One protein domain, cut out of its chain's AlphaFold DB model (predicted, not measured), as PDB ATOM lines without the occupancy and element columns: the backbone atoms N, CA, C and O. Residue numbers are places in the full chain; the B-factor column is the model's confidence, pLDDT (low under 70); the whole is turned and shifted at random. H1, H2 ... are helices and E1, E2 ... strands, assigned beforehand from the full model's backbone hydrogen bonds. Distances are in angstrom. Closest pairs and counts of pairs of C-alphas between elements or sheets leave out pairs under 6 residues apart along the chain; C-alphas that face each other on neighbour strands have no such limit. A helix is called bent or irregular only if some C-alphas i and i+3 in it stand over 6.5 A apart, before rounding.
ATOM      1  N   LYS A  53     118.275 151.826  41.022       65.50
ATOM      2  CA  LYS A  53     118.860 150.869  40.072       65.50
ATOM      3  C   LYS A  53     119.396 151.546  38.816       65.50
ATOM      4  O   LYS A  53     120.360 151.078  38.229       65.50
ATOM      5  N   ILE A  54     118.811 152.680  38.428       68.25
ATOM      6  CA  ILE A  54     119.282 153.463  37.277       68.25
ATOM      7  C   ILE A  54     120.687 154.027  37.545       68.25
ATOM      8  O   ILE A  54     121.484 154.166  36.618       68.25
ATOM      9  N   PHE A  55     121.014 154.290  38.813       73.75
ATOM     10  CA  PHE A  55     122.306 154.827  39.233       73.75
ATOM     11  C   PHE A  55     123.338 153.748  39.574       73.75
ATOM     12  O   PHE A  55     124.522 154.063  39.618       73.75
ATOM     13  N   GLU A  56     122.934 152.486  39.765       79.94
ATOM     14  CA  GLU A  56     123.852 151.386  40.113       79.94
ATOM     15  C   GLU A  56     124.993 151.238  39.099       79.94
ATOM     16  O   GLU A  56     126.131 151.010  39.493       79.94
ATOM     17  N   LYS A  57     124.724 151.469  37.806       84.88
ATOM     18  CA  LYS A  57     125.749 151.441  36.747       84.88
ATOM     19  C   LYS A  57     126.814 152.539  36.870       84.88
ATOM     20  O   LYS A  57     127.870 152.433  36.254       84.88
ATOM     21  N   HIS A  58     126.522 153.605  37.613       87.75
ATOM     22  CA  HIS A  58     127.428 154.735  37.831       87.75
ATOM     23  C   HIS A  58     128.197 154.632  39.144       87.75
ATOM     24  O   HIS A  58     129.159 155.377  39.339       87.75
ATOM     25  N   PHE A  59     127.770 153.740  40.037       89.69
ATOM     26  CA  PHE A  59     128.417 153.529  41.316       89.69
ATOM     27  C   PHE A  59     129.638 152.634  41.177       89.69
ATOM     28  O   PHE A  59     129.629 151.628  40.470       89.69
ATOM     29  N   ASP A  60     130.696 152.988  41.899       91.50
ATOM     30  CA  ASP A  60     131.773 152.048  42.156       91.50
ATOM     31  C   ASP A  60     131.381 151.035  43.247       91.50
ATOM     32  O   ASP A  60     130.284 151.063  43.813       91.50
ATOM     33  N   LYS A  61     132.307 150.126  43.565       90.50
ATOM     34  CA  LYS A  61     132.119 149.096  44.598       90.50
ATOM     35  C   LYS A  61     131.787 149.653  45.990       90.50
ATOM     36  O   LYS A  61     131.252 148.919  46.814       90.50
ATOM     37  N   ASP A  62     132.124 150.915  46.261       88.62
ATOM     38  CA  ASP A  62     131.862 151.588  47.534       88.62
ATOM     39  C   ASP A  62     130.530 152.373  47.498       88.62
ATOM     40  O   ASP A  62     130.126 153.002  48.484       88.62
ATOM     41  N   GLY A  63     129.811 152.331  46.370       89.19
ATOM     42  CA  GLY A  63     128.558 153.046  46.178       89.19
ATOM     43  C   GLY A  63     128.747 154.554  45.997       89.19
ATOM     44  O   GLY A  63     127.837 155.300  46.378       89.19
ATOM     45  N   LEU A  64     129.917 154.991  45.513       93.19
ATOM     46  CA  LEU A  64     130.250 156.385  45.207       93.19
ATOM     47  C   LEU A  64     130.171 156.641  43.701       93.19
ATOM     48  O   LEU A  64     130.378 155.733  42.900       93.19
ATOM     49  N   ILE A  65     129.916 157.892  43.321       93.25
ATOM     50  CA  ILE A  65     129.942 158.340  41.927       93.25
ATOM     51  C   ILE A  65     131.080 159.335  41.699       93.25
ATOM     52  O   ILE A  65     131.305 160.206  42.538       93.25
ATOM     53  N   ASP A  66     131.784 159.221  40.568       94.19
ATOM     54  CA  ASP A  66     132.796 160.210  40.174       94.19
ATOM     55  C   ASP A  66     132.128 161.581  40.011       94.19
ATOM     56  O   ASP A  66     131.200 161.735  39.214       94.19
ATOM     57  N   PHE A  67     132.602 162.587  40.739       93.69
ATOM     58  CA  PHE A  67     131.923 163.876  40.822       93.69
ATOM     59  C   PHE A  67     131.915 164.590  39.457       93.69
ATOM     60  O   PHE A  67     130.877 165.078  39.022       93.69
ATOM     61  N   LYS A  68     132.992 164.494  38.674       92.19
ATOM     62  CA  LYS A  68     133.033 164.997  37.286       92.19
ATOM     63  C   LYS A  68     131.961 164.442  36.330       92.19
ATOM     64  O   LYS A  68     131.758 165.014  35.264       92.19
ATOM     65  N   LYS A  69     131.311 163.312  36.650       91.19
ATOM     66  CA  LYS A  69     130.210 162.757  35.835       91.19
ATOM     67  C   LYS A  69     128.874 163.451  36.099       91.19
ATOM     68  O   LYS A  69     127.924 163.237  35.353       91.19
ATOM     69  N   LEU A  70     128.789 164.245  37.161       90.38
ATOM     70  CA  LEU A  70     127.587 164.959  37.551       90.38
ATOM     71  C   LEU A  70     127.546 166.325  36.868       90.38
ATOM     72  O   LEU A  70     128.445 167.145  37.038       90.38
ATOM     73  N   LYS A  71     126.473 166.595  36.125       89.31
ATOM     74  CA  LYS A  71     126.248 167.911  35.524       89.31
ATOM     75  C   LYS A  71     125.450 168.770  36.494       89.31
ATOM     76  O   LYS A  71     124.312 168.443  36.807       89.31
ATOM     77  N   GLU A  72     126.025 169.864  36.982       88.19
ATOM     78  CA  GLU A  72     125.290 170.782  37.856       88.19
ATOM     79  C   GLU A  72     124.127 171.442  37.108       88.19
ATOM     80  O   GLU A  72     124.298 172.040  36.041       88.19
ATOM     81  N   VAL A  73     122.948 171.407  37.722       81.38
ATOM     82  CA  VAL A  73     121.775 172.152  37.271       81.38
ATOM     83  C   VAL A  73     121.879 173.568  37.839       81.38
ATOM     84  O   VAL A  73     121.282 173.893  38.870       81.38
ATOM     85  N   LYS A  74     122.706 174.405  37.200       79.50
ATOM     86  CA  LYS A  74     123.143 175.717  37.727       79.50
ATOM     87  C   LYS A  74     122.001 176.643  38.146       79.50
ATOM     88  O   LYS A  74     122.110 177.313  39.161       79.50
ATOM     89  N   LEU A  75     120.893 176.649  37.405       70.94
ATOM     90  CA  LEU A  75     119.742 177.518  37.688       70.94
ATOM     91  C   LEU A  75     119.007 177.163  38.995       70.94
ATOM     92  O   LEU A  75     118.255 177.981  39.513       70.94
ATOM     93  N   LYS A  76     119.208 175.949  39.525       66.06
ATOM     94  CA  LYS A  76     118.505 175.418  40.714       66.06
ATOM     95  C   LYS A  76     119.451 175.126  41.866       66.06
ATOM     96  O   LYS A  76     119.020 174.963  43.006       66.06
ATOM     97  N   SER A  77     120.734 175.013  41.553       74.88
ATOM     98  CA  SER A  77     121.774 174.758  42.526       74.88
ATOM     99  C   SER A  77     122.084 176.041  43.273       74.88
ATOM    100  O   SER A  77     122.415 177.065  42.687       74.88
ATOM    101  N   THR A  78     121.991 175.971  44.594       76.50
ATOM    102  CA  THR A  78     122.508 177.016  45.479       76.50
ATOM    103  C   THR A  78     123.544 176.400  46.412       76.50
ATOM    104  O   THR A  78     123.558 175.172  46.577       76.50
ATOM    105  N   PRO A  79     124.432 177.203  47.022       79.12
ATOM    106  CA  PRO A  79     125.360 176.686  48.015       79.12
ATOM    107  C   PRO A  79     124.640 175.855  49.088       79.12
ATOM    108  O   PRO A  79     123.571 176.230  49.575       79.12
ATOM    109  N   PHE A  80     125.224 174.704  49.428       78.56
ATOM    110  CA  PHE A  80     124.711 173.678  50.351       78.56
ATOM    111  C   PHE A  80     123.469 172.918  49.859       78.56
ATOM    112  O   PHE A  80     122.932 172.047  50.551       78.56
ATOM    113  N   HIS A  81     123.038 173.211  48.637       74.19
ATOM    114  CA  HIS A  81     121.801 172.747  48.023       74.19
ATOM    115  C   HIS A  81     122.015 172.512  46.525       74.19
ATOM    116  O   HIS A  81     121.228 172.932  45.676       74.19
ATOM    117  N   ARG A  82     123.133 171.854  46.216       82.69
ATOM    118  CA  ARG A  82     123.537 171.518  44.855       82.69
ATOM    119  C   ARG A  82     122.639 170.429  44.287       82.69
ATOM    120  O   ARG A  82     122.329 169.447  44.967       82.69
ATOM    121  N   ILE A  83     122.236 170.626  43.041       83.12
ATOM    122  CA  ILE A  83     121.392 169.720  42.276       83.12
ATOM    123  C   ILE A  83     122.172 169.337  41.032       83.12
ATOM    124  O   ILE A  83     122.623 170.196  40.275       83.12
ATOM    125  N   TYR A  84     122.308 168.039  40.817       85.75
ATOM    126  CA  TYR A  84     123.008 167.507  39.663       85.75
ATOM    127  C   TYR A  84     122.074 166.700  38.801       85.75
ATOM    128  O   TYR A  84     121.046 166.233  39.274       85.75
ATOM    129  N   GLU A  85     122.479 166.487  37.565       81.31
ATOM    130  CA  GLU A  85     121.836 165.599  36.624       81.31
ATOM    131  C   GLU A  85     122.812 164.519  36.162       81.31
ATOM    132  O   GLU A  85     123.998 164.780  35.932       81.31
ATOM    133  N   ILE A  86     122.281 163.307  36.013       80.81
ATOM    134  CA  ILE A  86     122.925 162.205  35.315       80.81
ATOM    135  C   ILE A  86     121.878 161.396  34.549       80.81
ATOM    136  O   ILE A  86     120.842 161.032  35.103       80.81
ATOM    137  N   ASP A  87     122.134 161.138  33.266       75.50
ATOM    138  CA  ASP A  87     121.219 160.441  32.349       75.50
ATOM    139  C   ASP A  87     119.770 160.978  32.372       75.50
ATOM    140  O   ASP A  87     118.817 160.204  32.308       75.50
ATOM    141  N   GLY A  88     119.587 162.297  32.508       69.06
ATOM    142  CA  GLY A  88     118.264 162.933  32.567       69.06
ATOM    143  C   GLY A  88     117.545 162.826  33.920       69.06
ATOM    144  O   GLY A  88     116.394 163.244  34.039       69.06
ATOM    145  N   TYR A  89     118.196 162.297  34.959       71.69
ATOM    146  CA  TYR A  89     117.650 162.218  36.317       71.69
ATOM    147  C   TYR A  89     118.410 163.141  37.257       71.69
ATOM    148  O   TYR A  89     119.644 163.135  37.258       71.69
ATOM    149  N   TRP A  90     117.701 163.884  38.117       76.38
ATOM    150  CA  TRP A  90     118.413 164.637  39.149       76.38
ATOM    151  C   TRP A  90     118.860 163.765  40.303       76.38
ATOM    152  O   TRP A  90     118.177 162.831  40.727       76.38
ATOM    153  N   VAL A  91     120.010 164.135  40.839       78.50
ATOM    154  CA  VAL A  91     120.627 163.523  42.000       78.50
ATOM    155  C   VAL A  91     121.141 164.611  42.928       78.50
ATOM    156  O   VAL A  91     121.504 165.715  42.513       78.50
ATOM    157  N   PHE A  92     121.163 164.287  44.213       84.12
ATOM    158  CA  PHE A  92     121.545 165.213  45.269       84.12
ATOM    159  C   PHE A  92     122.719 164.615  46.030       84.12
ATOM    160  O   PHE A  92     122.690 163.413  46.306       84.12
ATOM    161  N   PRO A  93     123.727 165.402  46.429       86.44
ATOM    162  CA  PRO A  93     124.718 164.925  47.379       86.44
ATOM    163  C   PRO A  93     124.059 164.429  48.659       86.44
ATOM    164  O   PRO A  93     123.014 164.943  49.076       86.44
ATOM    165  N   ASP A  94     124.680 163.450  49.308       86.31
ATOM    166  CA  ASP A  94     124.226 163.052  50.628       86.31
ATOM    167  C   ASP A  94     124.340 164.226  51.610       86.31
ATOM    168  O   ASP A  94     125.299 165.005  51.629       86.31
ATOM    169  N   LYS A  95     123.333 164.344  52.467       77.38
ATOM    170  CA  LYS A  95     123.237 165.390  53.478       77.38
ATOM    171  C   LYS A  95     124.430 165.455  54.426       77.38
ATOM    172  O   LYS A  95     124.722 166.541  54.923       77.38
ATOM    173  N   LYS A  96     125.112 164.329  54.670       79.06
ATOM    174  CA  LYS A  96     126.299 164.262  55.534       79.06
ATOM    175  C   LYS A  96     127.525 164.961  54.932       79.06
ATOM    176  O   LYS A  96     128.421 165.302  55.692       79.06
ATOM    177  N   ILE A  97     127.550 165.214  53.618       85.56
ATOM    178  CA  ILE A  97     128.709 165.798  52.916       85.56
ATOM    179  C   ILE A  97     128.419 167.125  52.213       85.56
ATOM    180  O   ILE A  97     129.249 167.608  51.455       85.56
ATOM    181  N   LYS A  98     127.267 167.764  52.449       83.75
ATOM    182  CA  LYS A  98     126.909 169.031  51.776       83.75
ATOM    183  C   LYS A  98     127.982 170.115  51.905       83.75
ATOM    184  O   LYS A  98     128.259 170.809  50.935       83.75
ATOM    185  N   LYS A  99     128.589 170.255  53.089       84.81
ATOM    186  CA  LYS A  99     129.677 171.220  53.307       84.81
ATOM    187  C   LYS A  99     130.935 170.845  52.525       84.81
ATOM    188  O   LYS A  99     131.581 171.728  51.976       84.81
ATOM    189  N   HIS A 100     131.240 169.552  52.429       90.81
ATOM    190  CA  HIS A 100     132.334 169.053  51.599       90.81
ATOM    191  C   HIS A 100     132.097 169.378  50.134       90.81
ATOM    192  O   HIS A 100     133.016 169.848  49.492       90.81
ATOM    193  N   ILE A 101     130.875 169.224  49.613       91.50
ATOM    194  CA  ILE A 101     130.572 169.589  48.220       91.50
ATOM    195  C   ILE A 101     130.928 171.047  47.928       91.50
ATOM    196  O   ILE A 101     131.574 171.323  46.923       91.50
ATOM    197  N   GLU A 102     130.560 171.970  48.817       89.94
ATOM    198  CA  GLU A 102     130.935 173.379  48.655       89.94
ATOM    199  C   GLU A 102     132.447 173.587  48.719       89.94
ATOM    200  O   GLU A 102     132.994 174.325  47.904       89.94
ATOM    201  N   TYR A 103     133.124 172.901  49.640       91.00
ATOM    202  CA  TYR A 103     134.579 172.948  49.737       91.00
ATOM    203  C   TYR A 103     135.250 172.475  48.441       91.00
ATOM    204  O   TYR A 103     136.158 173.136  47.942       91.00
ATOM    205  N   LEU A 104     134.787 171.354  47.878       92.69
ATOM    206  CA  LEU A 104     135.326 170.793  46.639       92.69
ATOM    207  C   LEU A 104     135.170 171.770  45.472       92.69
ATOM    208  O   LEU A 104     136.132 171.972  44.741       92.69
ATOM    209  N   TYR A 105     134.006 172.416  45.346       88.44
ATOM    210  CA  TYR A 105     133.770 173.447  44.331       88.44
ATOM    211  C   TYR A 105     134.694 174.653  44.474       88.44
ATOM    212  O   TYR A 105     135.270 175.129  43.501       88.44
ATOM    213  N   GLN A 106     134.825 175.172  45.696       89.38
ATOM    214  CA  GLN A 106     135.636 176.361  45.965       89.38
ATOM    215  C   GLN A 106     137.125 176.125  45.691       89.38
ATOM    216  O   GLN A 106     137.840 177.070  45.371       89.38
ATOM    217  N   ASN A 107     137.573 174.872  45.795       90.81
ATOM    218  CA  ASN A 107     138.970 174.480  45.639       90.81
ATOM    219  C   ASN A 107     139.259 173.725  44.327       90.81
ATOM    220  O   ASN A 107     140.386 173.277  44.135       90.81
ATOM    221  N   GLY A 108     138.281 173.570  43.425       90.38
ATOM    222  CA  GLY A 108     138.481 172.913  42.126       90.38
ATOM    223  C   GLY A 108     138.826 171.417  42.209       90.38
ATOM    224  O   GLY A 108     139.623 170.914  41.412       90.38
ATOM    225  N   LEU A 109     138.283 170.703  43.201       91.44
ATOM    226  CA  LEU A 109     138.622 169.304  43.506       91.44
ATOM    227  C   LEU A 109     137.651 168.273  42.898       91.44
ATOM    228  O   LEU A 109     137.771 167.070  43.143       91.44
ATOM    229  N   GLU A 110     136.685 168.698  42.089       91.25
ATOM    230  CA  GLU A 110     135.608 167.855  41.556       91.25
ATOM    231  C   GLU A 110     136.136 166.744  40.637       91.25
ATOM    232  O   GLU A 110     135.614 165.629  40.616       91.25
ATOM    233  N   ASN A 111     137.220 167.015  39.909       90.00
ATOM    234  CA  ASN A 111     137.807 166.065  38.962       90.00
ATOM    235  C   ASN A 111     138.475 164.854  39.625       90.00
ATOM    236  O   ASN A 111     138.613 163.809  38.983       90.00
ATOM    237  N   TYR A 112     138.854 164.997  40.893       90.88
ATOM    238  CA  TYR A 112     139.578 163.996  41.679       90.88
ATOM    239  C   TYR A 112     138.688 163.322  42.726       90.88
ATOM    240  O   TYR A 112     139.118 162.402  43.419       90.88
ATOM    241  N   SER A 113     137.440 163.778  42.840       94.31
ATOM    242  CA  SER A 113     136.534 163.390  43.910       94.31
ATOM    243  C   SER A 113     135.484 162.387  43.450       94.31
ATOM    244  O   SER A 113     134.956 162.453  42.338       94.31
ATOM    245  N   LYS A 114     135.100 161.503  44.365       95.94
ATOM    246  CA  LYS A 114     133.910 160.663  44.279       95.94
ATOM    247  C   LYS A 114     133.034 160.892  45.492       95.94
ATOM    248  O   LYS A 114     133.529 160.917  46.618       95.94
ATOM    249  N   ILE A 115     131.735 161.033  45.278       94.44
ATOM    250  CA  ILE A 115     130.802 161.449  46.327       94.44
ATOM    251  C   ILE A 115     129.641 160.473  46.470       94.44
ATOM    252  O   ILE A 115     129.254 159.783  45.526       94.44
ATOM    253  N   LYS A 116     129.055 160.432  47.665       92.00
ATOM    254  CA  LYS A 116     127.788 159.747  47.905       92.00
ATOM    255  C   LYS A 116     126.631 160.646  47.488       92.00
ATOM    256  O   LYS A 116     126.563 161.807  47.888       92.00
ATOM    257  N   ILE A 117     125.695 160.088  46.729       86.62
ATOM    258  CA  ILE A 117     124.437 160.749  46.375       86.62
ATOM    259  C   ILE A 117     123.261 160.109  47.115       86.62
ATOM    260  O   ILE A 117     123.320 158.949  47.529       86.62
ATOM    261  N   SER A 118     122.182 160.868  47.284       75.00
ATOM    262  CA  SER A 118     120.974 160.454  47.989       75.00
ATOM    263  C   SER A 118     119.706 160.837  47.220       75.00
ATOM    264  O   SER A 118     119.721 161.675  46.318       75.00
ATOM    265  N   LYS A 119     118.583 160.213  47.604       61.06
ATOM    266  CA  LYS A 119     117.252 160.451  47.019       61.06
ATOM    267  C   LYS A 119     116.551 161.699  47.566       61.06
ATOM    268  O   LYS A 119     115.480 162.044  47.078       61.06
TER     269      LYS A 119
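What this domain is: This is residues 53 to 119 of the 279 residues of an uncharacterized protein of Mariniphaga sediminis (UniProt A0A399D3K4). A small, loosely formed ring of short strand pairings joins residues 65 to 72, the hairpin E1 and E2, and residues 113 to 118, which include E3; the single longer helix, H2, and the short helix H1 lie on opposite sides of it. Short antiparallel pairings tie the long unnamed stretch, residues 57 to 83, to E3 and E1. The 67 printed residues hold two named helices and three named strands in the order H1, E1, E2, H2, E3; the class is mixed, helices and strands, with 27 residues, under half, in named elements. The whole is compact, with a radius of gyration of the C-alphas of 11.0 A and spans of 29 by 23 by 20 A.

How they stand to each other: H1, residues 53 to 56, is apart from E2, residues 89 to 93, from H2, residues 95 to 106, and from E3, residues 113 to 115. E1, residues 84 to 86, and E2 are a hairpin, antiparallel at 132 degrees, with N 84 and O 91 3.0 A apart and N 91 and O 84 2.8 A apart, within hydrogen-bond range. E3 pairs with no named strand. The closest C-alphas of E2 and H2, Pro 93 and Ile 101, are 7.5 A apart. In H2, 6 of 8 O i to N i+4 pairs are within range; H1 is too short for one.

Where its parts are: H1 begins at C-alpha 53 (118.860, 150.869, 40.072). E2 is 13.4 A long. H2 is 18.2 A long and irregular, with C-alphas 96 and 99 8.0 A apart. E3 ends at C-alpha 115 (130.802, 161.449, 46.327).

The domain as a whole: The C-alphas farthest apart, Lys 61 and Leu 75, are 31.8 A apart. The printed part has no cut. The link from H1 to E1 is long. Residues 53 to 54, 76, 88 and 119 are under 70 in pLDDT.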